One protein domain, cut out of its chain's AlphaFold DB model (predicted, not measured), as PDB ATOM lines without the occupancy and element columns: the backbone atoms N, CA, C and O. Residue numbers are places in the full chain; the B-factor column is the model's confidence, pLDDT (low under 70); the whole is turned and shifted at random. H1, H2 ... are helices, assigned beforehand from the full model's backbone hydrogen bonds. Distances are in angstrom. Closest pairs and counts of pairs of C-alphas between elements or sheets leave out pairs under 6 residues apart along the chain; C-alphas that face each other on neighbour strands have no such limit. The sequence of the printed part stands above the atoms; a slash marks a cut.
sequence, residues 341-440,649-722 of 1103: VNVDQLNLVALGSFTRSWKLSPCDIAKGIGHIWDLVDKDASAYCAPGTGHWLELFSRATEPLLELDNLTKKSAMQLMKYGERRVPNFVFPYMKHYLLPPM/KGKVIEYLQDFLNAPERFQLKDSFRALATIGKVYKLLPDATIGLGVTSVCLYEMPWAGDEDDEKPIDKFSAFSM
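This is residues 341 to 440 and 649 to 722 of the 1103 residues of an uncharacterized protein of Colletotrichum salicis (UniProt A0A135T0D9). Helix H3 crosses one side of a row of three helices, H6, H1 and H4, with H1 in the middle, and its hairpin partner H2 packs on the other side of H3. H5 makes a corner with H6 and packs on part of H2, while short H7 lies beyond H1, on the side away from H3. The printed part has 174 residues with seven named helices, H1 to H7 in order, and no named strand; the class is all helix, and the packing is mostly crossed. It is compact, with a radius of gyration of the C-alphas of 15.4 A, and a rounded outline of 48 by 38 by 36 A.

H1, residues 343 to 355, is near H2, residues 362 to 383. H2 touches H3, residues 391 to 403, at Gly 370 and Ser 396, their closest C-alphas, 5.1 A apart; they form a helical hairpin, opposite ways at a shallow tilt of 34.8 degrees, only just short of steep. H3 is the hub, touching four helices. With residues 394 to 399 it touches H1, about perpendicular at 83 degrees; the closest C-alphas, of Asp 344 and Ala 398, are 4.6 A apart. H4, residues 409 to 423, touches H1 at a steep tilt of 47 degrees, the same way; the closest C-alphas, of Gly 352 and Gly 420, are 4.2 A apart. H5, residues 649 to 661, and H6, residues 663 to 682, touch only at the corner, where the closest C-alphas, of Leu 660 and Lys 669, are 5.8 A apart. H6 touches H1 at a shallow tilt of 15 degrees, opposite ways; the closest C-alphas, of Val 343 and Gly 679, are 6.5 A apart. H7, residues 692 to 696, touches no helix but is near H4. Every O i to N i+4 pair is within hydrogen-bond range in H1, H4 and H5, against 13 of 18 in H2, 5 of 9 in H3, 14 of 16 in H6 and 0 of 1 in H7, where 2 of 2 O i to N i+3 pairs are.

H1 begins at C-alpha 343 (21.459, -8.192, 28.739) and spans 18.0 A. H2 spans 27.6 A, with a kink of 71 degrees near residue 377. H3 spans 19.5 A, H4 20.9 A, H5 18.4 A and H6 29.3 A. H7 ends at C-alpha 696 (12.445, -8.915, 42.248).

The farthest C-alphas, of Asn 407 and Glu 711, are 48.6 A apart. Residues 441 to 648 are not printed; C-alphas 440 and 649 are 15.8 A apart across the cut. Of the links printed whole, none is long. Residues 432 to 435 and 706 to 715 have pLDDT under 70.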
ATOM      1  N   VAL A 341      23.311 -13.297  34.444       89.38
ATOM      2  CA  VAL A 341      22.799 -13.245  33.063       89.38
ATOM      3  C   VAL A 341      23.382 -12.066  32.286       89.38
ATOM      4  O   VAL A 341      23.767 -11.062  32.878       89.38
ATOM      5  N   ASN A 342      23.459 -12.162  30.959       91.69
ATOM      6  CA  ASN A 342      23.754 -11.003  30.105       91.69
ATOM      7  C   ASN A 342      22.469 -10.209  29.769       91.69
ATOM      8  O   ASN A 342      21.365 -10.620  30.129       91.69
ATOM      9  N   VAL A 343      22.601  -9.069  29.079       93.56
ATOM     10  CA  VAL A 343      21.459  -8.192  28.739       93.56
ATOM     11  C   VAL A 343      20.391  -8.919  27.918       93.56
ATOM     12  O   VAL A 343      19.209  -8.806  28.220       93.56
ATOM     13  N   ASP A 344      20.781  -9.709  26.917       93.56
ATOM     14  CA  ASP A 344      19.820 -10.402  26.050       93.56
ATOM     15  C   ASP A 344      19.101 -11.543  26.786       93.56
ATOM     16  O   ASP A 344      17.911 -11.777  26.587       93.56
ATOM     17  N   GLN A 345      19.779 -12.197  27.729       93.19
ATOM     18  CA  GLN A 345      19.160 -13.137  28.659       93.19
ATOM     19  C   GLN A 345      18.195 -12.437  29.632       93.19
ATOM     20  O   GLN A 345      17.136 -12.996  29.919       93.19
ATOM     21  N   LEU A 346      18.497 -11.216  30.095       94.62
ATOM     22  CA  LEU A 346      17.562 -10.413  30.894       94.62
ATOM     23  C   LEU A 346      16.338  -9.986  30.067       94.62
ATOM     24  O   LEU A 346      15.210 -10.156  30.526       94.62
ATOM     25  N   ASN A 347      16.541  -9.525  28.828       95.50
ATOM     26  CA  ASN A 347      15.472  -9.211  27.872       95.50
ATOM     27  C   ASN A 347      14.573 -10.431  27.609       95.50
ATOM     28  O   ASN A 347      13.361 -10.290  27.463       95.50
ATOM     29  N   LEU A 348      15.137 -11.641  27.603       94.81
ATOM     30  CA  LEU A 348      14.383 -12.884  27.448       94.81
ATOM     31  C   LEU A 348      13.564 -13.262  28.701       94.81
ATOM     32  O   LEU A 348      12.454 -13.785  28.576       94.81
ATOM     33  N   VAL A 349      14.064 -12.963  29.906       94.12
ATOM     34  CA  VAL A 349      13.285 -13.080  31.156       94.12
ATOM     35  C   VAL A 349      12.167 -12.028  31.195       94.12
ATOM     36  O   VAL A 349      11.026 -12.361  31.519       94.12
ATOM     37  N   ALA A 350      12.458 -10.786  30.793       95.06
ATOM     38  CA  ALA A 350      11.479  -9.710  30.645       95.06
ATOM     39  C   ALA A 350      10.369 -10.077  29.644       95.06
ATOM     40  O   ALA A 350       9.184  -9.939  29.947       95.06
ATOM     41  N   LEU A 351      10.736 -10.639  28.489       94.69
ATOM     42  CA  LEU A 351       9.789 -11.158  27.507       94.69
ATOM     43  C   LEU A 351       8.899 -12.253  28.104       94.69
ATOM     44  O   LEU A 351       7.682 -12.229  27.925       94.69
ATOM     45  N   GLY A 352       9.484 -13.194  28.851       93.12
ATOM     46  CA  GLY A 352       8.731 -14.212  29.584       93.12
ATOM     47  C   GLY A 352       7.710 -13.610  30.554       93.12
ATOM     48  O   GLY A 352       6.564 -14.056  30.591       93.12
ATOM     49  N   SER A 353       8.112 -12.567  31.289       90.94
ATOM     50  CA  SER A 353       7.275 -11.850  32.259       90.94
ATOM     51  C   SER A 353       5.991 -11.308  31.615       90.94
ATOM     52  O   SER A 353       4.892 -11.695  32.020       90.94
ATOM     53  N   PHE A 354       6.103 -10.490  30.558       90.00
ATOM     54  CA  PHE A 354       4.930  -9.829  29.965       90.00
ATOM     55  C   PHE A 354       4.139 -10.700  28.969       90.00
ATOM     56  O   PHE A 354       2.940 -10.488  28.792       90.00
ATOM     57  N   THR A 355       4.752 -11.717  28.345       91.88
ATOM     58  CA  THR A 355       4.046 -12.636  27.419       91.88
ATOM     59  C   THR A 355       3.306 -13.784  28.115       91.88
ATOM     60  O   THR A 355       2.640 -14.584  27.454       91.88
ATOM     61  N   ARG A 356       3.338 -13.844  29.455       89.06
ATOM     62  CA  ARG A 356       2.668 -14.850  30.306       89.06
ATOM     63  C   ARG A 356       1.187 -15.092  29.968       89.06
ATOM     64  O   ARG A 356       0.687 -16.200  30.149       89.06
ATOM     65  N   SER A 357       0.470 -14.082  29.471       86.81
ATOM     66  CA  SER A 357      -0.945 -14.188  29.074       86.81
ATOM     67  C   SER A 357      -1.174 -14.858  27.709       86.81
ATOM     68  O   SER A 357      -2.301 -15.270  27.424       86.81
ATOM     69  N   TRP A 358      -0.150 -14.973  26.853       89.50
ATOM     70  CA  TRP A 358      -0.328 -15.207  25.411       89.50
ATOM     71  C   TRP A 358      -0.680 -16.649  25.018       89.50
ATOM     72  O   TRP A 358      -1.178 -16.859  23.916       89.50
ATOM     73  N   LYS A 359      -0.450 -17.639  25.894       87.44
ATOM     74  CA  LYS A 359      -0.706 -19.083  25.654       87.44
ATOM     75  C   LYS A 359       0.026 -19.696  24.440       87.44
ATOM     76  O   LYS A 359      -0.314 -20.799  24.016       87.44
ATOM     77  N   LEU A 360       1.032 -19.011  23.898       90.88
ATOM     78  CA  LEU A 360       1.905 -19.491  22.820       90.88
ATOM     79  C   LEU A 360       3.153 -20.182  23.397       90.88
ATOM     80  O   LEU A 360       3.528 -19.936  24.544       90.88
ATOM     81  N   SER A 361       3.825 -21.038  22.617       92.25
ATOM     82  CA  SER A 361       5.110 -21.602  23.052       92.25
ATOM     83  C   SER A 361       6.246 -20.574  22.906       92.25
ATOM     84  O   SER A 361       6.185 -19.737  22.003       92.25
ATOM     85  N   PRO A 362       7.332 -20.660  23.702       92.44
ATOM     86  CA  PRO A 362       8.517 -19.810  23.538       92.44
ATOM     87  C   PRO A 362       9.060 -19.752  22.103       92.44
ATOM     88  O   PRO A 362       9.435 -18.689  21.625       92.44
ATOM     89  N   CYS A 363       9.052 -20.882  21.385       92.69
ATOM     90  CA  CYS A 363       9.538 -20.937  20.004       92.69
ATOM     91  C   CYS A 363       8.592 -20.224  19.026       92.69
ATOM     92  O   CYS A 363       9.038 -19.720  18.004       92.69
ATOM     93  N   ASP A 364       7.293 -20.185  19.321       94.06
ATOM     94  CA  ASP A 364       6.295 -19.518  18.483       94.06
ATOM     95  C   ASP A 364       6.259 -18.011  18.754       94.06
ATOM     96  O   ASP A 364       6.109 -17.221  17.825       94.06
ATOM     97  N   ILE A 365       6.513 -17.607  20.004       95.12
ATOM     98  CA  ILE A 365       6.740 -16.205  20.366       95.12
ATOM     99  C   ILE A 365       8.001 -15.671  19.671       95.12
ATOM    100  O   ILE A 365       7.933 -14.622  19.036       95.12
ATOM    101  N   ALA A 366       9.105 -16.426  19.701       95.25
ATOM    102  CA  ALA A 366      10.343 -16.090  18.997       95.25
ATOM    103  C   ALA A 366      10.141 -15.928  17.477       95.25
ATOM    104  O   ALA A 366      10.537 -14.914  16.909       95.25
ATOM    105  N   LYS A 367       9.462 -16.885  16.816       94.50
ATOM    106  CA  LYS A 367       9.120 -16.772  15.382       94.50
ATOM    107  C   LYS A 367       8.322 -15.502  15.100       94.50
ATOM    108  O   LYS A 367       8.645 -14.795  14.150       94.50
ATOM    109  N   GLY A 368       7.275 -15.252  15.891       94.94
ATOM    110  CA  GLY A 368       6.386 -14.108  15.714       94.94
ATOM    111  C   GLY A 368       7.136 -12.786  15.831       94.94
ATOM    112  O   GLY A 368       7.086 -11.981  14.909       94.94
ATOM    113  N   ILE A 369       7.890 -12.600  16.916       95.69
ATOM    114  CA  ILE A 369       8.668 -11.378  17.165       95.69
ATOM    115  C   ILE A 369       9.716 -11.150  16.073       95.69
ATOM    116  O   ILE A 369       9.754 -10.050  15.530       95.69
ATOM    117  N   GLY A 370      10.488 -12.176  15.693       94.88
ATOM    118  CA  GLY A 370      11.485 -12.061  14.623       94.88
ATOM    119  C   GLY A 370      10.874 -11.637  13.284       94.88
ATOM    120  O   GLY A 370      11.326 -10.672  12.683       94.88
ATOM    121  N   HIS A 371       9.770 -12.261  12.861       95.00
ATOM    122  CA  HIS A 371       9.099 -11.881  11.611       95.00
ATOM    123  C   HIS A 371       8.456 -10.484  11.680       95.00
ATOM    124  O   HIS A 371       8.463  -9.755  10.688       95.00
ATOM    125  N   ILE A 372       7.890 -10.083  12.827       94.69
ATOM    126  CA  ILE A 372       7.370  -8.716  12.998       94.69
ATOM    127  C   ILE A 372       8.533  -7.711  12.940       94.69
ATOM    128  O   ILE A 372       8.367  -6.650  12.344       94.69
ATOM    129  N   TRP A 373       9.711  -8.050  13.478       95.00
ATOM    130  CA  TRP A 373      10.918  -7.229  13.367       95.00
ATOM    131  C   TRP A 373      11.428  -7.127  11.920       95.00
ATOM    132  O   TRP A 373      11.565  -6.013  11.419       95.00
ATOM    133  N   ASP A 374      11.577  -8.247  11.202       93.44
ATOM    134  CA  ASP A 374      11.966  -8.288   9.777       93.44
ATOM    135  C   ASP A 374      11.044  -7.441   8.875       93.44
ATOM    136  O   ASP A 374      11.464  -6.892   7.848       93.44
ATOM    137  N   LEU A 375       9.763  -7.318   9.249       92.19
ATOM    138  CA  LEU A 375       8.796  -6.477   8.549       92.19
ATOM    139  C   LEU A 375       9.058  -4.975   8.749       92.19
ATOM    140  O   LEU A 375       8.735  -4.203   7.843       92.19
ATOM    141  N   VAL A 376       9.612  -4.545   9.888       92.19
ATOM    142  CA  VAL A 376       9.671  -3.124  10.290       92.19
ATOM    143  C   VAL A 376      11.073  -2.520  10.375       92.19
ATOM    144  O   VAL A 376      11.194  -1.333  10.096       92.19
ATOM    145  N   ASP A 377      12.104  -3.307  10.699       91.44
ATOM    146  CA  ASP A 377      13.518  -2.928  10.915       91.44
ATOM    147  C   ASP A 377      13.967  -1.666  10.147       91.44
ATOM    148  O   ASP A 377      14.206  -0.604  10.728       91.44
ATOM    149  N   LYS A 378      13.968  -1.761   8.813       88.31
ATOM    150  CA  LYS A 378      14.458  -0.728   7.883       88.31
ATOM    151  C   LYS A 378      13.779   0.632   8.038       88.31
ATOM    152  O   LYS A 378      14.402   1.660   7.789       88.31
ATOM    153  N   ASP A 379      12.511   0.617   8.428       87.88
ATOM    154  CA  ASP A 379      11.646   1.787   8.542       87.88
ATOM    155  C   ASP A 379      11.522   2.246  10.021       87.88
ATOM    156  O   ASP A 379      11.281   3.422  10.295       87.88
ATOM    157  N   ALA A 380      11.759   1.349  10.992       86.25
ATOM    158  CA  ALA A 380      11.627   1.594  12.436       86.25
ATOM    159  C   ALA A 380      12.631   2.624  12.992       86.25
ATOM    160  O   ALA A 380      12.332   3.329  13.959       86.25
ATOM    161  N   SER A 381      13.802   2.763  12.361       84.44
ATOM    162  CA  SER A 381      14.834   3.740  12.752       84.44
ATOM    163  C   SER A 381      14.340   5.196  12.736       84.44
ATOM    164  O   SER A 381      14.782   6.003  13.552       84.44
ATOM    165  N   ALA A 382      13.367   5.532  11.878       85.56
ATOM    166  CA  ALA A 382      12.772   6.867  11.819       85.56
ATOM    167  C   ALA A 382      12.017   7.250  13.109       85.56
ATOM    168  O   ALA A 382      11.901   8.437  13.427       85.56
ATOM    169  N   TYR A 383      11.546   6.256  13.864       84.62
ATOM    170  CA  TYR A 383      10.681   6.399  15.039       84.62
ATOM    171  C   TYR A 383      11.431   6.257  16.374       84.62
ATOM    172  O   TYR A 383      10.824   6.295  17.444       84.62
ATOM    173  N   CYS A 384      12.759   6.136  16.319       86.31
ATOM    174  CA  CYS A 384      13.632   6.085  17.487       86.31
ATOM    175  C   CYS A 384      14.391   7.412  17.667       86.31
ATOM    176  O   CYS A 384      14.604   8.169  16.711       86.31
ATOM    177  N   ALA A 385      14.813   7.707  18.896       85.19
ATOM    178  CA  ALA A 385      15.780   8.768  19.162       85.19
ATOM    179  C   ALA A 385      17.195   8.356  18.695       85.19
ATOM    180  O   ALA A 385      17.524   7.165  18.728       85.19
ATOM    181  N   PRO A 386      18.064   9.305  18.286       79.19
ATOM    182  CA  PRO A 386      19.438   9.001  17.887       79.19
ATOM    183  C   PRO A 386      20.179   8.158  18.936       79.19
ATOM    184  O   PRO A 386      20.141   8.453  20.127       79.19
ATOM    185  N   GLY A 387      20.837   7.085  18.492       76.00
ATOM    186  CA  GLY A 387      21.561   6.158  19.371       76.00
ATOM    187  C   GLY A 387      20.695   5.154  20.149       76.00
ATOM    188  O   GLY A 387      21.262   4.279  20.799       76.00
ATOM    189  N   THR A 388      19.359   5.222  20.062       82.19
ATOM    190  CA  THR A 388      18.439   4.224  20.638       82.19
ATOM    191  C   THR A 388      17.967   3.239  19.561       82.19
ATOM    192  O   THR A 388      17.525   3.660  18.494       82.19
ATOM    193  N   GLY A 389      18.039   1.933  19.842       82.94
ATOM    194  CA  GLY A 389      17.425   0.877  19.020       82.94
ATOM    195  C   GLY A 389      15.935   0.699  19.330       82.94
ATOM    196  O   GLY A 389      15.476   1.034  20.422       82.94
ATOM    197  N   HIS A 390      15.154   0.176  18.385       89.00
ATOM    198  CA  HIS A 390      13.705   0.034  18.571       89.00
ATOM    199  C   HIS A 390      13.387  -1.032  19.635       89.00
ATOM    200  O   HIS A 390      14.032  -2.075  19.677       89.00
ATOM    201  N   TRP A 391      12.358  -0.836  20.468       91.44
ATOM    202  CA  TRP A 391      12.044  -1.764  21.571       91.44
ATOM    203  C   TRP A 391      11.851  -3.225  21.121       91.44
ATOM    204  O   TRP A 391      12.197  -4.152  21.851       91.44
ATOM    205  N   LEU A 392      11.340  -3.447  19.903       93.44
ATOM    206  CA  LEU A 392      11.161  -4.789  19.337       93.44
ATOM    207  C   LEU A 392      12.491  -5.464  18.940       93.44
ATOM    208  O   LEU A 392      12.580  -6.688  19.001       93.44
ATOM    209  N   GLU A 393      13.529  -4.692  18.599       92.75
ATOM    210  CA  GLU A 393      14.883  -5.187  18.294       92.75
ATOM    211  C   GLU A 393      15.470  -5.935  19.502       92.75
ATOM    212  O   GLU A 393      15.990  -7.044  19.364       92.75
ATOM    213  N   LEU A 394      15.301  -5.357  20.701       92.12
ATOM    214  CA  LEU A 394      15.767  -5.908  21.981       92.12
ATOM    215  C   LEU A 394      15.223  -7.321  22.218       92.12
ATOM    216  O   LEU A 394      15.959  -8.217  22.633       92.12
ATOM    217  N   PHE A 395      13.933  -7.525  21.931       94.81
ATOM    218  CA  PHE A 395      13.271  -8.818  22.086       94.81
ATOM    219  C   PHE A 395      13.540  -9.759  20.912       94.81
ATOM    220  O   PHE A 395      13.683 -10.957  21.138       94.81
ATOM    221  N   SER A 396      13.665  -9.247  19.683       94.94
ATOM    222  CA  SER A 396      14.051 -10.054  18.522       94.94
ATOM    223  C   SER A 396      15.407 -10.717  18.767       94.94
ATOM    224  O   SER A 396      15.467 -11.947  18.838       94.94
ATOM    225  N   ARG A 397      16.448  -9.920  19.051       93.25
ATOM    226  CA  ARG A 397      17.809 -10.406  19.336       93.25
ATOM    227  C   ARG A 397      17.842 -11.382  20.514       93.25
ATOM    228  O   ARG A 397      18.406 -12.468  20.415       93.25
ATOM    229  N   ALA A 398      17.148 -11.052  21.605       94.12
ATOM    230  CA  ALA A 398      17.024 -11.922  22.777       94.12
ATOM    231  C   ALA A 398      16.361 -13.286  22.493       94.12
ATOM    232  O   ALA A 398      16.569 -14.241  23.246       94.12
ATOM    233  N   THR A 399      15.571 -13.404  21.419       95.12
ATOM    234  CA  THR A 399      14.906 -14.658  21.033       95.12
ATOM    235  C   THR A 399      15.638 -15.479  19.973       95.12
ATOM    236  O   THR A 399      15.264 -16.636  19.776       95.12
ATOM    237  N   GLU A 400      16.708 -14.976  19.348       93.50
ATOM    238  CA  GLU A 400      17.492 -15.732  18.351       93.50
ATOM    239  C   GLU A 400      17.933 -17.129  18.854       93.50
ATOM    240  O   GLU A 400      17.688 -18.114  18.143       93.50
ATOM    241  N   PRO A 401      18.428 -17.307  20.103       91.94
ATOM    242  CA  PRO A 401      18.794 -18.630  20.628       91.94
ATOM    243  C   PRO A 401      17.619 -19.615  20.757       91.94
ATOM    244  O   PRO A 401      17.825 -20.825  20.831       91.94
ATOM    245  N   LEU A 402      16.363 -19.142  20.769       91.50
ATOM    246  CA  LEU A 402      15.183 -20.015  20.721       91.50
ATOM    247  C   LEU A 402      14.926 -20.573  19.318       91.50
ATOM    248  O   LEU A 402      14.243 -21.591  19.191       91.50
ATOM    249  N   LEU A 403      15.469 -19.951  18.271       89.94
ATOM    250  CA  LEU A 403      15.325 -20.367  16.873       89.94
ATOM    251  C   LEU A 403      16.492 -21.250  16.403       89.94
ATOM    252  O   LEU A 403      16.287 -22.092  15.529       89.94
ATOM    253  N   GLU A 404      17.657 -21.150  17.049       84.00
ATOM    254  CA  GLU A 404      18.857 -21.948  16.766       84.00
ATOM    255  C   GLU A 404      18.639 -23.476  16.722       84.00
ATOM    256  O   GLU A 404      17.719 -24.048  17.328       84.00
ATOM    257  N   LEU A 405      19.558 -24.145  16.013       74.75
ATOM    258  CA  LEU A 405      19.668 -25.605  15.936       74.75
ATOM    259  C   LEU A 405      20.453 -26.223  17.105       74.75
ATOM    260  O   LEU A 405      20.327 -27.432  17.333       74.75
ATOM    261  N   ASP A 406      21.253 -25.441  17.842       77.25
ATOM    262  CA  ASP A 406      21.919 -25.979  19.024       77.25
ATOM    263  C   ASP A 406      20.900 -26.345  20.113       77.25
ATOM    264  O   ASP A 406      19.858 -25.725  20.323       77.25
ATOM    265  N   ASN A 407      21.201 -27.441  20.793       78.44
ATOM    266  CA  ASN A 407      20.359 -28.047  21.799       78.44
ATOM    267  C   ASN A 407      20.701 -27.601  23.225       78.44
ATOM    268  O   ASN A 407      20.004 -28.052  24.143       78.44
ATOM    269  N   LEU A 408      21.751 -26.795  23.422       79.44
ATOM    270  CA  LEU A 408      22.190 -26.262  24.708       79.44
ATOM    271  C   LEU A 408      21.734 -24.803  24.863       79.44
ATOM    272  O   LEU A 408      20.959 -24.533  25.781       79.44
ATOM    273  N   THR A 409      22.100 -23.907  23.936       81.62
ATOM    274  CA  THR A 409      21.676 -22.489  23.914       81.62
ATOM    275  C   THR A 409      20.154 -22.366  23.991       81.62
ATOM    276  O   THR A 409      19.618 -21.756  24.917       81.62
ATOM    277  N   LYS A 410      19.449 -23.072  23.100       88.38
ATOM    278  CA  LYS A 410      17.985 -23.144  23.031       88.38
ATOM    279  C   LYS A 410      17.345 -23.599  24.339       88.38
ATOM    280  O   LYS A 410      16.291 -23.091  24.710       88.38
ATOM    281  N   LYS A 411      17.962 -24.533  25.074       84.81
ATOM    282  CA  LYS A 411      17.424 -25.010  26.364       84.81
ATOM    283  C   LYS A 411      17.662 -24.009  27.490       84.81
ATOM    284  O   LYS A 411      16.739 -23.805  28.274       84.81
ATOM    285  N   SER A 412      18.817 -23.347  27.521       84.25
ATOM    286  CA  SER A 412      19.090 -22.231  28.438       84.25
ATOM    287  C   SER A 412      18.097 -21.086  28.221       84.25
ATOM    288  O   SER A 412      17.442 -20.638  29.159       84.25
ATOM    289  N   ALA A 413      17.901 -20.679  26.964       89.88
ATOM    290  CA  ALA A 413      16.941 -19.653  26.574       89.88
ATOM    291  C   ALA A 413      15.492 -20.043  26.940       89.88
ATOM    292  O   ALA A 413      14.765 -19.267  27.561       89.88
ATOM    293  N   MET A 414      15.080 -21.283  26.647       89.81
ATOM    294  CA  MET A 414      13.760 -21.796  27.036       89.81
ATOM    295  C   MET A 414      13.552 -21.878  28.554       89.81
ATOM    296  O   MET A 414      12.400 -21.851  28.986       89.81
ATOM    297  N   GLN A 415      14.609 -22.011  29.362       86.62
ATOM    298  CA  GLN A 415      14.506 -21.932  30.821       86.62
ATOM    299  C   GLN A 415      14.341 -20.488  31.289       86.62
ATOM    300  O   GLN A 415      13.392 -20.217  32.015       86.62
ATOM    301  N   LEU A 416      15.182 -19.561  30.825       89.31
ATOM    302  CA  LEU A 416      15.120 -18.142  31.202       89.31
ATOM    303  C   LEU A 416      13.757 -17.512  30.874       89.31
ATOM    304  O   LEU A 416      13.129 -16.902  31.739       89.31
ATOM    305  N   MET A 417      13.224 -17.757  29.674       91.62
ATOM    306  CA  MET A 417      11.889 -17.270  29.314       91.62
ATOM    307  C   MET A 417      10.786 -17.869  30.208       91.62
ATOM    308  O   MET A 417       9.839 -17.178  30.574       91.62
ATOM    309  N   LYS A 418      10.914 -19.142  30.613       89.00
ATOM    310  CA  LYS A 418       9.966 -19.800  31.532       89.00
ATOM    311  C   LYS A 418      10.133 -19.363  32.988       89.00
ATOM    312  O   LYS A 418       9.157 -19.377  33.732       89.00
ATOM    313  N   TYR A 419      11.333 -18.968  33.405       87.88
ATOM    314  CA  TYR A 419      11.564 -18.338  34.704       87.88
ATOM    315  C   TYR A 419      10.781 -17.021  34.774       87.88
ATOM    316  O   TYR A 419       9.961 -16.850  35.678       87.88
ATOM    317  N   GLY A 420      10.916 -16.183  33.735       89.94
ATOM    318  CA  GLY A 420      10.098 -14.987  33.513       89.94
ATOM    319  C   GLY A 420       8.595 -15.275  33.583       89.94
ATOM    320  O   GLY A 420       7.902 -14.787  34.473       89.94
ATOM    321  N   GLU A 421       8.114 -16.166  32.707       88.50
ATOM    322  CA  GLU A 421       6.713 -16.617  32.612       88.50
ATOM    323  C   GLU A 421       6.114 -17.013  33.973       88.50
ATOM    324  O   GLU A 421       4.936 -16.770  34.229       88.50
ATOM    325  N   ARG A 422       6.895 -17.651  34.855       86.06
ATOM    326  CA  ARG A 422       6.377 -18.344  36.046       86.06
ATOM    327  C   ARG A 422       6.623 -17.587  37.340       86.06
ATOM    328  O   ARG A 422       5.668 -17.360  38.087       86.06
ATOM    329  N   ARG A 423       7.882 -17.227  37.606       84.19
ATOM    330  CA  ARG A 423       8.353 -16.654  38.877       84.19
ATOM    331  C   ARG A 423       8.299 -15.122  38.893       84.19
ATOM    332  O   ARG A 423       8.194 -14.559  39.975       84.19
ATOM    333  N   VAL A 424       8.302 -14.468  37.727       87.31
ATOM    334  CA  VAL A 424       8.498 -13.014  37.596       87.31
ATOM    335  C   VAL A 424       7.270 -12.334  36.959       87.31
ATOM    336  O   VAL A 424       7.268 -12.047  35.764       87.31
ATOM    337  N   PRO A 425       6.180 -12.076  37.705       84.94
ATOM    338  CA  PRO A 425       4.956 -11.515  37.126       84.94
ATOM    339  C   PRO A 425       4.980  -9.993  36.898       84.94
ATOM    340  O   PRO A 425       4.206  -9.533  36.072       84.94
ATOM    341  N   ASN A 426       5.816  -9.229  37.618       87.94
ATOM    342  CA  ASN A 426       5.677  -7.762  37.723       87.94
ATOM    343  C   ASN A 426       6.881  -6.941  37.210       87.94
ATOM    344  O   ASN A 426       6.804  -5.719  37.182       87.94
ATOM    345  N   PHE A 427       7.983  -7.581  36.804       90.50
ATOM    346  CA  PHE A 427       9.270  -6.922  36.497       90.50
ATOM    347  C   PHE A 427       9.184  -5.844  35.403       90.50
ATOM    348  O   PHE A 427       9.914  -4.859  35.456       90.50
ATOM    349  N   VAL A 428       8.283  -6.027  34.431       89.62
ATOM    350  CA  VAL A 428       8.126  -5.156  33.248       89.62
ATOM    351  C   VAL A 428       6.762  -4.448  33.212       89.62
ATOM    352  O   VAL A 428       6.591  -3.453  32.518       89.62
ATOM    353  N   PHE A 429       5.759  -4.990  33.908       84.69
ATOM    354  CA  PHE A 429       4.398  -4.453  33.974       84.69
ATOM    355  C   PHE A 429       3.619  -5.174  35.090       84.69
ATOM    356  O   PHE A 429       3.783  -6.391  35.216       84.69
ATOM    357  N   PRO A 430       2.751  -4.510  35.877       80.12
ATOM    358  CA  PRO A 430       1.963  -5.184  36.912       80.12
ATOM    359  C   PRO A 430       0.991  -6.226  36.340       80.12
ATOM    360  O   PRO A 430       0.106  -5.905  35.544       80.12
ATOM    361  N   TYR A 431       1.080  -7.483  36.790       71.50
ATOM    362  CA  TYR A 431       0.148  -8.526  36.348       71.50
ATOM    363  C   TYR A 431      -1.243  -8.366  36.994       71.50
ATOM    364  O   TYR A 431      -1.567  -8.984  38.014       71.50
ATOM    365  N   MET A 432      -2.103  -7.558  36.373       67.69
ATOM    366  CA  MET A 432      -3.508  -7.414  36.761       67.69
ATOM    367  C   MET A 432      -4.430  -8.245  35.859       67.69
ATOM    368  O   MET A 432      -4.383  -8.154  34.635       67.69
ATOM    369  N   LYS A 433      -5.344  -9.024  36.460       58.41
ATOM    370  CA  LYS A 433      -6.260  -9.941  35.739       58.41
ATOM    371  C   LYS A 433      -7.153  -9.270  34.686       58.41
ATOM    372  O   LYS A 433      -7.640  -9.960  33.797       58.41
ATOM    373  N   HIS A 434      -7.380  -7.963  34.806       58.66
ATOM    374  CA  HIS A 434      -8.217  -7.170  33.902       58.66
ATOM    375  C   HIS A 434      -7.407  -6.430  32.820       58.66
ATOM    376  O   HIS A 434      -8.002  -5.875  31.905       58.66
ATOM    377  N   TYR A 435      -6.070  -6.470  32.893       67.12
ATOM    378  CA  TYR A 435      -5.137  -5.759  32.010       67.12
ATOM    379  C   TYR A 435      -4.139  -6.732  31.363       67.12
ATOM    380  O   TYR A 435      -2.925  -6.663  31.542       67.12
ATOM    381  N   LEU A 436      -4.668  -7.702  30.613       75.62
ATOM    382  CA  LEU A 436      -3.855  -8.699  29.916       75.62
ATOM    383  C   LEU A 436      -3.418  -8.177  28.543       75.62
ATOM    384  O   LEU A 436      -4.258  -7.915  27.683       75.62
ATOM    385  N   LEU A 437      -2.104  -8.098  28.309       85.88
ATOM    386  CA  LEU A 437      -1.557  -7.734  26.999       85.88
ATOM    387  C   LEU A 437      -2.001  -8.751  25.926       85.88
ATOM    388  O   LEU A 437      -1.855  -9.961  26.152       85.88
ATOM    389  N   PRO A 438      -2.518  -8.302  24.765       88.56
ATOM    390  CA  PRO A 438      -3.007  -9.195  23.721       88.56
ATOM    391  C   PRO A 438      -1.849  -9.906  22.987       88.56
ATOM    392  O   PRO A 438      -0.797  -9.296  22.775       88.56
ATOM    393  N   PRO A 439      -2.029 -11.172  22.555       91.44
ATOM    394  CA  PRO A 439      -1.005 -11.929  21.831       91.44
ATOM    395  C   PRO A 439      -0.487 -11.214  20.579       91.44
ATOM    396  O   PRO A 439      -1.277 -10.656  19.813       91.44
ATOM    397  N   MET A 440       0.834 -11.257  20.357       93.38
ATOM    398  CA  MET A 440       1.513 -10.567  19.245       93.38
ATOM    399  C   MET A 440       1.113  -9.087  19.142       93.38
ATOM    400  O   MET A 440       0.805  -8.595  18.060       93.38
ATOM    401  N   LYS A 649       3.547  -1.705   5.681       89.50
ATOM    402  CA  LYS A 649       4.642  -1.478   6.645       89.50
ATOM    403  C   LYS A 649       4.430  -0.250   7.535       89.50
ATOM    404  O   LYS A 649       4.481  -0.384   8.750       89.50
ATOM    405  N   GLY A 650       4.136   0.911   6.940       87.25
ATOM    406  CA  GLY A 650       3.951   2.163   7.684       87.25
ATOM    407  C   GLY A 650       2.840   2.051   8.728       87.25
ATOM    408  O   GLY A 650       3.076   2.324   9.900       87.25
ATOM    409  N   LYS A 651       1.677   1.513   8.330       90.00
ATOM    410  CA  LYS A 651       0.548   1.280   9.247       90.00
ATOM    411  C   LYS A 651       0.862   0.286  10.366       90.00
ATOM    412  O   LYS A 651       0.296   0.396  11.447       90.00
ATOM    413  N   VAL A 652       1.718  -0.708  10.116       92.44
ATOM    414  CA  VAL A 652       2.138  -1.663  11.157       92.44
ATOM    415  C   VAL A 652       3.047  -0.987  12.185       92.44
ATOM    416  O   VAL A 652       2.900  -1.265  13.370       92.44
ATOM    417  N   ILE A 653       3.942  -0.088  11.768       90.56
ATOM    418  CA  ILE A 653       4.837   0.630  12.690       90.56
ATOM    419  C   ILE A 653       4.063   1.659  13.512       90.56
ATOM    420  O   ILE A 653       4.145   1.628  14.735       90.56
ATOM    421  N   GLU A 654       3.238   2.471  12.848       89.25
ATOM    422  CA  GLU A 654       2.277   3.395  13.464       89.25
ATOM    423  C   GLU A 654       1.436   2.669  14.534       89.25
ATOM    424  O   GLU A 654       1.424   3.060  15.699       89.25
ATOM    425  N   TYR A 655       0.862   1.508  14.197       92.56
ATOM    426  CA  TYR A 655       0.118   0.681  15.149       92.56
ATOM    427  C   TYR A 655       0.962   0.125  16.314       92.56
ATOM    428  O   TYR A 655       0.452   0.002  17.428       92.56
ATOM    429  N   LEU A 656       2.232  -0.231  16.090       91.69
ATOM    430  CA  LEU A 656       3.130  -0.714  17.148       91.69
ATOM    431  C   LEU A 656       3.599   0.416  18.081       91.69
ATOM    432  O   LEU A 656       3.838   0.153  19.261       91.69
ATOM    433  N   GLN A 657       3.682   1.657  17.593       87.75
ATOM    434  CA  GLN A 657       3.876   2.846  18.427       87.75
ATOM    435  C   GLN A 657       2.615   3.155  19.238       87.75
ATOM    436  O   GLN A 657       2.698   3.213  20.461       87.75
ATOM    437  N   ASP A 658       1.447   3.259  18.593       88.69
ATOM    438  CA  ASP A 658       0.142   3.455  19.251       88.69
ATOM    439  C   ASP A 658      -0.120   2.401  20.338       88.69
ATOM    440  O   ASP A 658      -0.703   2.682  21.388       88.69
ATOM    441  N   PHE A 659       0.309   1.158  20.096       89.62
ATOM    442  CA  PHE A 659       0.193   0.074  21.062       89.62
ATOM    443  C   PHE A 659       0.988   0.345  22.347       89.62
ATOM    444  O   PHE A 659       0.486   0.027  23.429       89.62
ATOM    445  N   LEU A 660       2.193   0.914  22.247       88.00
ATOM    446  CA  LEU A 660       3.066   1.195  23.393       88.00
ATOM    447  C   LEU A 660       2.758   2.550  24.050       88.00
ATOM    448  O   LEU A 660       2.771   2.646  25.273       88.00
ATOM    449  N   ASN A 661       2.424   3.566  23.249       86.50
ATOM    450  CA  ASN A 661       2.106   4.929  23.690       86.50
ATOM    451  C   ASN A 661       0.678   5.081  24.253       86.50
ATOM    452  O   ASN A 661       0.302   6.164  24.696       86.50
ATOM    453  N   ALA A 662      -0.133   4.018  24.254       86.00
ATOM    454  CA  ALA A 662      -1.446   4.025  24.892       86.00
ATOM    455  C   ALA A 662      -1.329   4.393  26.393       86.00
ATOM    456  O   ALA A 662      -0.557   3.736  27.096       86.00
ATOM    457  N   PRO A 663      -2.123   5.348  26.926       82.25
ATOM    458  CA  PRO A 663      -1.986   5.829  28.311       82.25
ATOM    459  C   PRO A 663      -2.047   4.733  29.382       82.25
ATOM    460  O   PRO A 663      -1.410   4.827  30.423       82.25
ATOM    461  N   GLU A 664      -2.765   3.645  29.101       83.12
ATOM    462  CA  GLU A 664      -2.878   2.452  29.946       83.12
ATOM    463  C   GLU A 664      -1.550   1.685  30.151       83.12
ATOM    464  O   GLU A 664      -1.500   0.739  30.936       83.12
ATOM    465  N   ARG A 665      -0.498   2.008  29.381       85.50
ATOM    466  CA  ARG A 665       0.722   1.193  29.225       85.50
ATOM    467  C   ARG A 665       2.014   1.979  29.440       85.50
ATOM    468  O   ARG A 665       3.077   1.465  29.103       85.50
ATOM    469  N   PHE A 666       1.955   3.160  30.062       84.25
ATOM    470  CA  PHE A 666       3.150   3.951  30.398       84.25
ATOM    471  C   PHE A 666       4.207   3.112  31.146       84.25
ATOM    472  O   PHE A 666       5.325   2.978  30.674       84.25
ATOM    473  N   GLN A 667       3.816   2.350  32.172       87.62
ATOM    474  CA  GLN A 667       4.714   1.435  32.903       87.62
ATOM    475  C   GLN A 667       5.409   0.376  32.016       87.62
ATOM    476  O   GLN A 667       6.524  -0.055  32.317       87.62
ATOM    477  N   LEU A 668       4.776  -0.040  30.909       89.62
ATOM    478  CA  LEU A 668       5.367  -0.940  29.913       89.62
ATOM    479  C   LEU A 668       6.328  -0.180  28.982       89.62
ATOM    480  O   LEU A 668       7.420  -0.683  28.716       89.62
ATOM    481  N   LYS A 669       5.950   1.029  28.532       89.06
ATOM    482  CA  LYS A 669       6.823   1.970  27.801       89.06
ATOM    483  C   LYS A 669       8.099   2.203  28.608       89.06
ATOM    484  O   LYS A 669       9.182   1.920  28.108       89.06
ATOM    485  N   ASP A 670       7.978   2.602  29.866       89.88
ATOM    486  CA  ASP A 670       9.101   2.964  30.730       89.88
ATOM    487  C   ASP A 670       9.959   1.759  31.121       89.88
ATOM    488  O   ASP A 670      11.183   1.856  31.099       89.88
ATOM    489  N   SER A 671       9.369   0.576  31.320       93.00
ATOM    490  CA  SER A 671      10.157  -0.655  31.475       93.00
ATOM    491  C   SER A 671      10.911  -1.044  30.196       93.00
ATOM    492  O   SER A 671      12.046  -1.514  30.272       93.00
ATOM    493  N   PHE A 672      10.338  -0.827  29.004       93.31
ATOM    494  CA  PHE A 672      11.054  -1.026  27.735       93.31
ATOM    495  C   PHE A 672      12.161   0.023  27.539       93.31
ATOM    496  O   PHE A 672      13.252  -0.330  27.086       93.31
ATOM    497  N   ARG A 673      11.929   1.287  27.928       92.12
ATOM    498  CA  ARG A 673      12.955   2.346  27.960       92.12
ATOM    499  C   ARG A 673      14.079   1.977  28.929       92.12
ATOM    500  O   ARG A 673      15.244   2.090  28.558       92.12
ATOM    501  N   ALA A 674      13.768   1.434  30.107       93.62
ATOM    502  CA  ALA A 674      14.751   0.925  31.065       93.62
ATOM    503  C   ALA A 674      15.592  -0.213  30.464       93.62
ATOM    504  O   ALA A 674      16.815  -0.140  30.510       93.62
ATOM    505  N   LEU A 675      14.984  -1.214  29.814       94.69
ATOM    506  CA  LEU A 675      15.730  -2.281  29.125       94.69
ATOM    507  C   LEU A 675      16.629  -1.742  27.993       94.69
ATOM    508  O   LEU A 675      17.778  -2.169  27.866       94.69
ATOM    509  N   ALA A 676      16.153  -0.766  27.209       93.38
ATOM    510  CA  ALA A 676      16.966  -0.086  26.194       93.38
ATOM    511  C   ALA A 676      18.158   0.670  26.814       93.38
ATOM    512  O   ALA A 676      19.264   0.650  26.276       93.38
ATOM    513  N   THR A 677      17.937   1.291  27.972       93.25
ATOM    514  CA  THR A 677      18.927   2.070  28.727       93.25
ATOM    515  C   THR A 677      19.999   1.167  29.340       93.25
ATOM    516  O   THR A 677      21.187   1.399  29.123       93.25
ATOM    517  N   ILE A 678      19.595   0.064  29.980       94.31
ATOM    518  CA  ILE A 678      20.491  -1.014  30.429       94.31
ATOM    519  C   ILE A 678      21.319  -1.528  29.243       94.31
ATOM    520  O   ILE A 678      22.528  -1.710  29.369       94.31
ATOM    521  N   GLY A 679      20.697  -1.688  28.069       92.75
ATOM    522  CA  GLY A 679      21.381  -2.025  26.820       92.75
ATOM    523  C   GLY A 679      22.422  -0.992  26.369       92.75
ATOM    524  O   GLY A 679      23.499  -1.394  25.929       92.75
ATOM    525  N   LYS A 680      22.154   0.318  26.504       91.06
ATOM    526  CA  LYS A 680      23.140   1.377  26.211       91.06
ATOM    527  C   LYS A 680      24.313   1.330  27.197       91.06
ATOM    528  O   LYS A 680      25.456   1.348  26.748       91.06
ATOM    529  N   VAL A 681      24.042   1.216  28.499       92.75
ATOM    530  CA  VAL A 681      25.075   1.150  29.549       92.75
ATOM    531  C   VAL A 681      25.950  -0.096  29.374       92.75
ATOM    532  O   VAL A 681      27.161   0.014  29.209       92.75
ATOM    533  N   TYR A 682      25.361  -1.294  29.311       93.00
ATOM    534  CA  TYR A 682      26.128  -2.545  29.244       93.00
ATOM    535  C   TYR A 682      26.877  -2.751  27.918       93.00
ATOM    536  O   TYR A 682      27.837  -3.518  27.878       93.00
ATOM    537  N   LYS A 683      26.533  -2.020  26.847       90.50
ATOM    538  CA  LYS A 683      27.342  -1.961  25.615       90.50
ATOM    539  C   LYS A 683      28.754  -1.395  25.856       90.50
ATOM    540  O   LYS A 683      29.666  -1.725  25.101       90.50
ATOM    541  N   LEU A 684      28.939  -0.581  26.898       88.88
ATOM    542  CA  LEU A 684      30.231  -0.029  27.333       88.88
ATOM    543  C   LEU A 684      30.938  -0.911  28.384       88.88
ATOM    544  O   LEU A 684      32.093  -0.665  28.736       88.88
ATOM    545  N   LEU A 685      30.262  -1.959  28.869       92.56
ATOM    546  CA  LEU A 685      30.704  -2.841  29.950       92.56
ATOM    547  C   LEU A 685      30.866  -4.285  29.427       92.56
ATOM    548  O   LEU A 685      30.081  -5.165  29.790       92.56
ATOM    549  N   PRO A 686      31.857  -4.560  28.555       85.69
ATOM    550  CA  PRO A 686      32.029  -5.877  27.950       85.69
ATOM    551  C   PRO A 686      32.185  -6.978  29.006       85.69
ATOM    552  O   PRO A 686      32.821  -6.802  30.052       85.69
ATOM    553  N   ASP A 687      31.552  -8.113  28.721       85.06
ATOM    554  CA  ASP A 687      31.465  -9.307  29.567       85.06
ATOM    555  C   ASP A 687      30.901  -9.060  30.987       85.06
ATOM    556  O   ASP A 687      31.036  -9.912  31.868       85.06
ATOM    557  N   ALA A 688      30.287  -7.899  31.251       90.00
ATOM    558  CA  ALA A 688      29.590  -7.642  32.506       90.00
ATOM    559  C   ALA A 688      28.320  -8.501  32.597       90.00
ATOM    560  O   ALA A 688      27.612  -8.716  31.610       90.00
ATOM    561  N   THR A 689      28.007  -8.983  33.801       90.12
ATOM    562  CA  THR A 689      26.857  -9.868  34.036       90.12
ATOM    563  C   THR A 689      25.972  -9.330  35.145       90.12
ATOM    564  O   THR A 689      26.455  -8.789  36.136       90.12
ATOM    565  N   ILE A 690      24.667  -9.493  34.972       92.06
ATOM    566  CA  ILE A 690      23.602  -8.974  35.822       92.06
ATOM    567  C   ILE A 690      23.180 -10.076  36.800       92.06
ATOM    568  O   ILE A 690      23.001 -11.231  36.407       92.06
ATOM    569  N   GLY A 691      23.017  -9.748  38.080       88.31
ATOM    570  CA  GLY A 691      22.436 -10.658  39.064       88.31
ATOM    571  C   GLY A 691      20.941 -10.844  38.802       88.31
ATOM    572  O   GLY A 691      20.181  -9.883  38.902       88.31
ATOM    573  N   LEU A 692      20.502 -12.077  38.511       86.56
ATOM    574  CA  LEU A 692      19.103 -12.376  38.157       86.56
ATOM    575  C   LEU A 692      18.093 -11.920  39.227       86.56
ATOM    576  O   LEU A 692      16.954 -11.622  38.890       86.56
ATOM    577  N   GLY A 693      18.524 -11.758  40.486       84.25
ATOM    578  CA  GLY A 693      17.722 -11.177  41.568       84.25
ATOM    579  C   GLY A 693      17.054  -9.834  41.234       84.25
ATOM    580  O   GLY A 693      15.998  -9.555  41.803       84.25
ATOM    581  N   VAL A 694      17.577  -9.056  40.269       88.50
ATOM    582  CA  VAL A 694      16.953  -7.808  39.783       88.50
ATOM    583  C   VAL A 694      15.505  -8.002  39.310       88.50
ATOM    584  O   VAL A 694      14.711  -7.069  39.338       88.50
ATOM    585  N   THR A 695      15.095  -9.226  38.967       89.56
ATOM    586  CA  THR A 695      13.696  -9.542  38.638       89.56
ATOM    587  C   THR A 695      12.726  -9.431  39.823       89.56
ATOM    588  O   THR A 695      11.529  -9.659  39.659       89.56
ATOM    589  N   SER A 696      13.229  -9.119  41.022       84.69
ATOM    590  CA  SER A 696      12.445  -8.915  42.248       84.69
ATOM    591  C   SER A 696      11.877  -7.494  42.397       84.69
ATOM    592  O   SER A 696      11.095  -7.266  43.317       84.69
ATOM    593  N   VAL A 697      12.273  -6.550  41.534       87.19
ATOM    594  CA  VAL A 697      11.816  -5.144  41.532       87.19
ATOM    595  C   VAL A 697      11.078  -4.802  40.230       87.19
ATOM    596  O   VAL A 697      11.121  -5.569  39.271       87.19
ATOM    597  N   CYS A 698      10.385  -3.666  40.183       89.94
ATOM    598  CA  CYS A 698       9.667  -3.180  39.002       89.94
ATOM    599  C   CYS A 698      10.555  -2.212  38.201       89.94
ATOM    600  O   CYS A 698      10.947  -1.179  38.736       89.94
ATOM    601  N   LEU A 699      10.867  -2.490  36.928       90.56
ATOM    602  CA  LEU A 699      11.796  -1.647  36.148       90.56
ATOM    603  C   LEU A 699      11.325  -0.196  35.954       90.56
ATOM    604  O   LEU A 699      12.162   0.695  35.859       90.56
ATOM    605  N   TYR A 700      10.012   0.043  35.929       88.50
ATOM    606  CA  TYR A 700       9.418   1.381  35.828       88.50
ATOM    607  C   TYR A 700       9.400   2.164  37.162       88.50
ATOM    608  O   TYR A 700       8.936   3.296  37.187       88.50
ATOM    609  N   GLU A 701       9.872   1.583  38.275       88.06
ATOM    610  CA  GLU A 701       9.916   2.218  39.613       88.06
ATOM    611  C   GLU A 701      11.361   2.548  40.048       88.06
ATOM    612  O   GLU A 701      11.653   2.697  41.237       88.06
ATOM    613  N   MET A 702      12.305   2.579  39.103       89.94
ATOM    614  CA  MET A 702      13.738   2.662  39.391       89.94
ATOM    615  C   MET A 702      14.224   4.113  39.551       89.94
ATOM    616  O   MET A 702      14.039   4.895  38.629       89.94
ATOM    617  N   PRO A 703      14.933   4.481  40.642       88.12
ATOM    618  CA  PRO A 703      15.358   5.871  40.888       88.12
ATOM    619  C   PRO A 703      16.332   6.495  39.874       88.12
ATOM    620  O   PRO A 703      16.621   7.678  39.981       88.12
ATOM    621  N   TRP A 704      16.878   5.704  38.948       88.62
ATOM    622  CA  TRP A 704      17.744   6.140  37.840       88.62
ATOM    623  C   TRP A 704      17.003   6.192  36.489       88.62
ATOM    624  O   TRP A 704      17.602   6.513  35.467       88.62
ATOM    625  N   ALA A 705      15.718   5.835  36.462       81.62
ATOM    626  CA  ALA A 705      14.827   6.036  35.329       81.62
ATOM    627  C   ALA A 705      14.099   7.371  35.538       81.62
ATOM    628  O   ALA A 705      13.006   7.401  36.102       81.62
ATOM    629  N   GLY A 706      14.756   8.471  35.161       66.88
ATOM    630  CA  GLY A 706      14.218   9.822  35.333       66.88
ATOM    631  C   GLY A 706      12.912  10.064  34.566       66.88
ATOM    632  O   GLY A 706      12.627   9.400  33.564       66.88
ATOM    633  N   ASP A 707      12.137  11.043  35.034       59.31
ATOM    634  CA  ASP A 707      10.919  11.514  34.364       59.31
ATOM    635  C   ASP A 707      11.204  11.985  32.917       59.31
ATOM    636  O   ASP A 707      12.350  12.221  32.523       59.31
ATOM    637  N   GLU A 708      10.169  12.087  32.075       56.50
ATOM    638  CA  GLU A 708      10.358  12.579  30.703       56.50
ATOM    639  C   GLU A 708      10.752  14.065  30.707       56.50
ATOM    640  O   GLU A 708      10.087  14.876  31.345       56.50
ATOM    641  N   ASP A 709      11.799  14.448  29.960       50.72
ATOM    642  CA  ASP A 709      12.035  15.866  29.674       50.72
ATOM    643  C   ASP A 709      10.816  16.417  28.910       50.72
ATOM    644  O   ASP A 709      10.611  16.053  27.747       50.72
ATOM    645  N   ASP A 710      10.049  17.321  29.529       45.88
ATOM    646  CA  ASP A 710       8.823  17.931  28.973       45.88
ATOM    647  C   ASP A 710       9.012  18.569  27.573       45.88
ATOM    648  O   ASP A 710       8.048  18.815  26.848       45.88
ATOM    649  N   GLU A 711      10.258  18.844  27.169       45.66
ATOM    650  CA  GLU A 711      10.617  19.436  25.875       45.66
ATOM    651  C   GLU A 711      10.831  18.414  24.734       45.66
ATOM    652  O   GLU A 711      11.003  18.812  23.576       45.66
ATOM    653  N   LYS A 712      10.853  17.099  25.004       48.28
ATOM    654  CA  LYS A 712      11.123  16.071  23.976       48.28
ATOM    655  C   LYS A 712       9.836  15.625  23.255       48.28
ATOM    656  O   LYS A 712       8.817  15.385  23.893       48.28
ATOM    657  N   PRO A 713       9.856  15.454  21.914       45.44
ATOM    658  CA  PRO A 713       8.672  15.043  21.164       45.44
ATOM    659  C   PRO A 713       8.252  13.608  21.522       45.44
ATOM    660  O   PRO A 713       8.977  12.647  21.251       45.44
ATOM    661  N   ILE A 714       7.045  13.497  22.081       55.22
ATOM    662  CA  ILE A 714       6.428  12.300  22.689       55.22
ATOM    663  C   ILE A 714       6.370  11.086  21.731       55.22
ATOM    664  O   ILE A 714       6.327   9.935  22.166       55.22
ATOM    665  N   ASP A 715       6.418  11.326  20.419       65.81
ATOM    666  CA  ASP A 715       6.182  10.333  19.366       65.81
ATOM    667  C   ASP A 715       7.277   9.255  19.215       65.81
ATOM    668  O   ASP A 715       7.045   8.241  18.547       65.81
ATOM    669  N   LYS A 716       8.482   9.456  19.780       81.31
ATOM    670  CA  LYS A 716       9.655   8.594  19.520       81.31
ATOM    671  C   LYS A 716      10.110   7.756  20.712       81.31
ATOM    672  O   LYS A 716      10.285   8.251  21.822       81.31
ATOM    673  N   PHE A 717      10.440   6.492  20.442       87.25
ATOM    674  CA  PHE A 717      11.042   5.608  21.440       87.25
ATOM    675  C   PHE A 717      12.493   6.024  21.745       87.25
ATOM    676  O   PHE A 717      13.300   6.220  20.833       87.25
ATOM    677  N   SER A 718      12.825   6.161  23.029       88.12
ATOM    678  CA  SER A 718      14.118   6.661  23.509       88.12
ATOM    679  C   SER A 718      14.547   5.956  24.799       88.12
ATOM    680  O   SER A 718      13.729   5.728  25.688       88.12
ATOM    681  N   ALA A 719      15.835   5.626  24.921       89.44
ATOM    682  CA  ALA A 719      16.424   5.321  26.223       89.44
ATOM    683  C   ALA A 719      16.351   6.562  27.134       89.44
ATOM    684  O   ALA A 719      16.267   7.691  26.638       89.44
ATOM    685  N   PHE A 720      16.402   6.367  28.451       87.88
ATOM    686  CA  PHE A 720      16.537   7.478  29.387       87.88
ATOM    687  C   PHE A 720      17.847   8.231  29.112       87.88
ATOM    688  O   PHE A 720      18.875   7.632  28.775       87.88
ATOM    689  N   SER A 721      17.797   9.558  29.225       86.19
ATOM    690  CA  SER A 721      19.019  10.353  29.349       86.19
ATOM    691  C   SER A 721      19.601  10.057  30.726       86.19
ATOM    692  O   SER A 721      18.834   9.990  31.677       86.19
ATOM    693  N   MET A 722      20.913   9.841  30.824       87.62
ATOM    694  CA  MET A 722      21.560   9.519  32.096       87.62
ATOM    695  C   MET A 722      22.878  10.266  32.251       87.62
ATOM    696  O   MET A 722      23.653  10.376  31.292       87.62
TER     697      MET A 722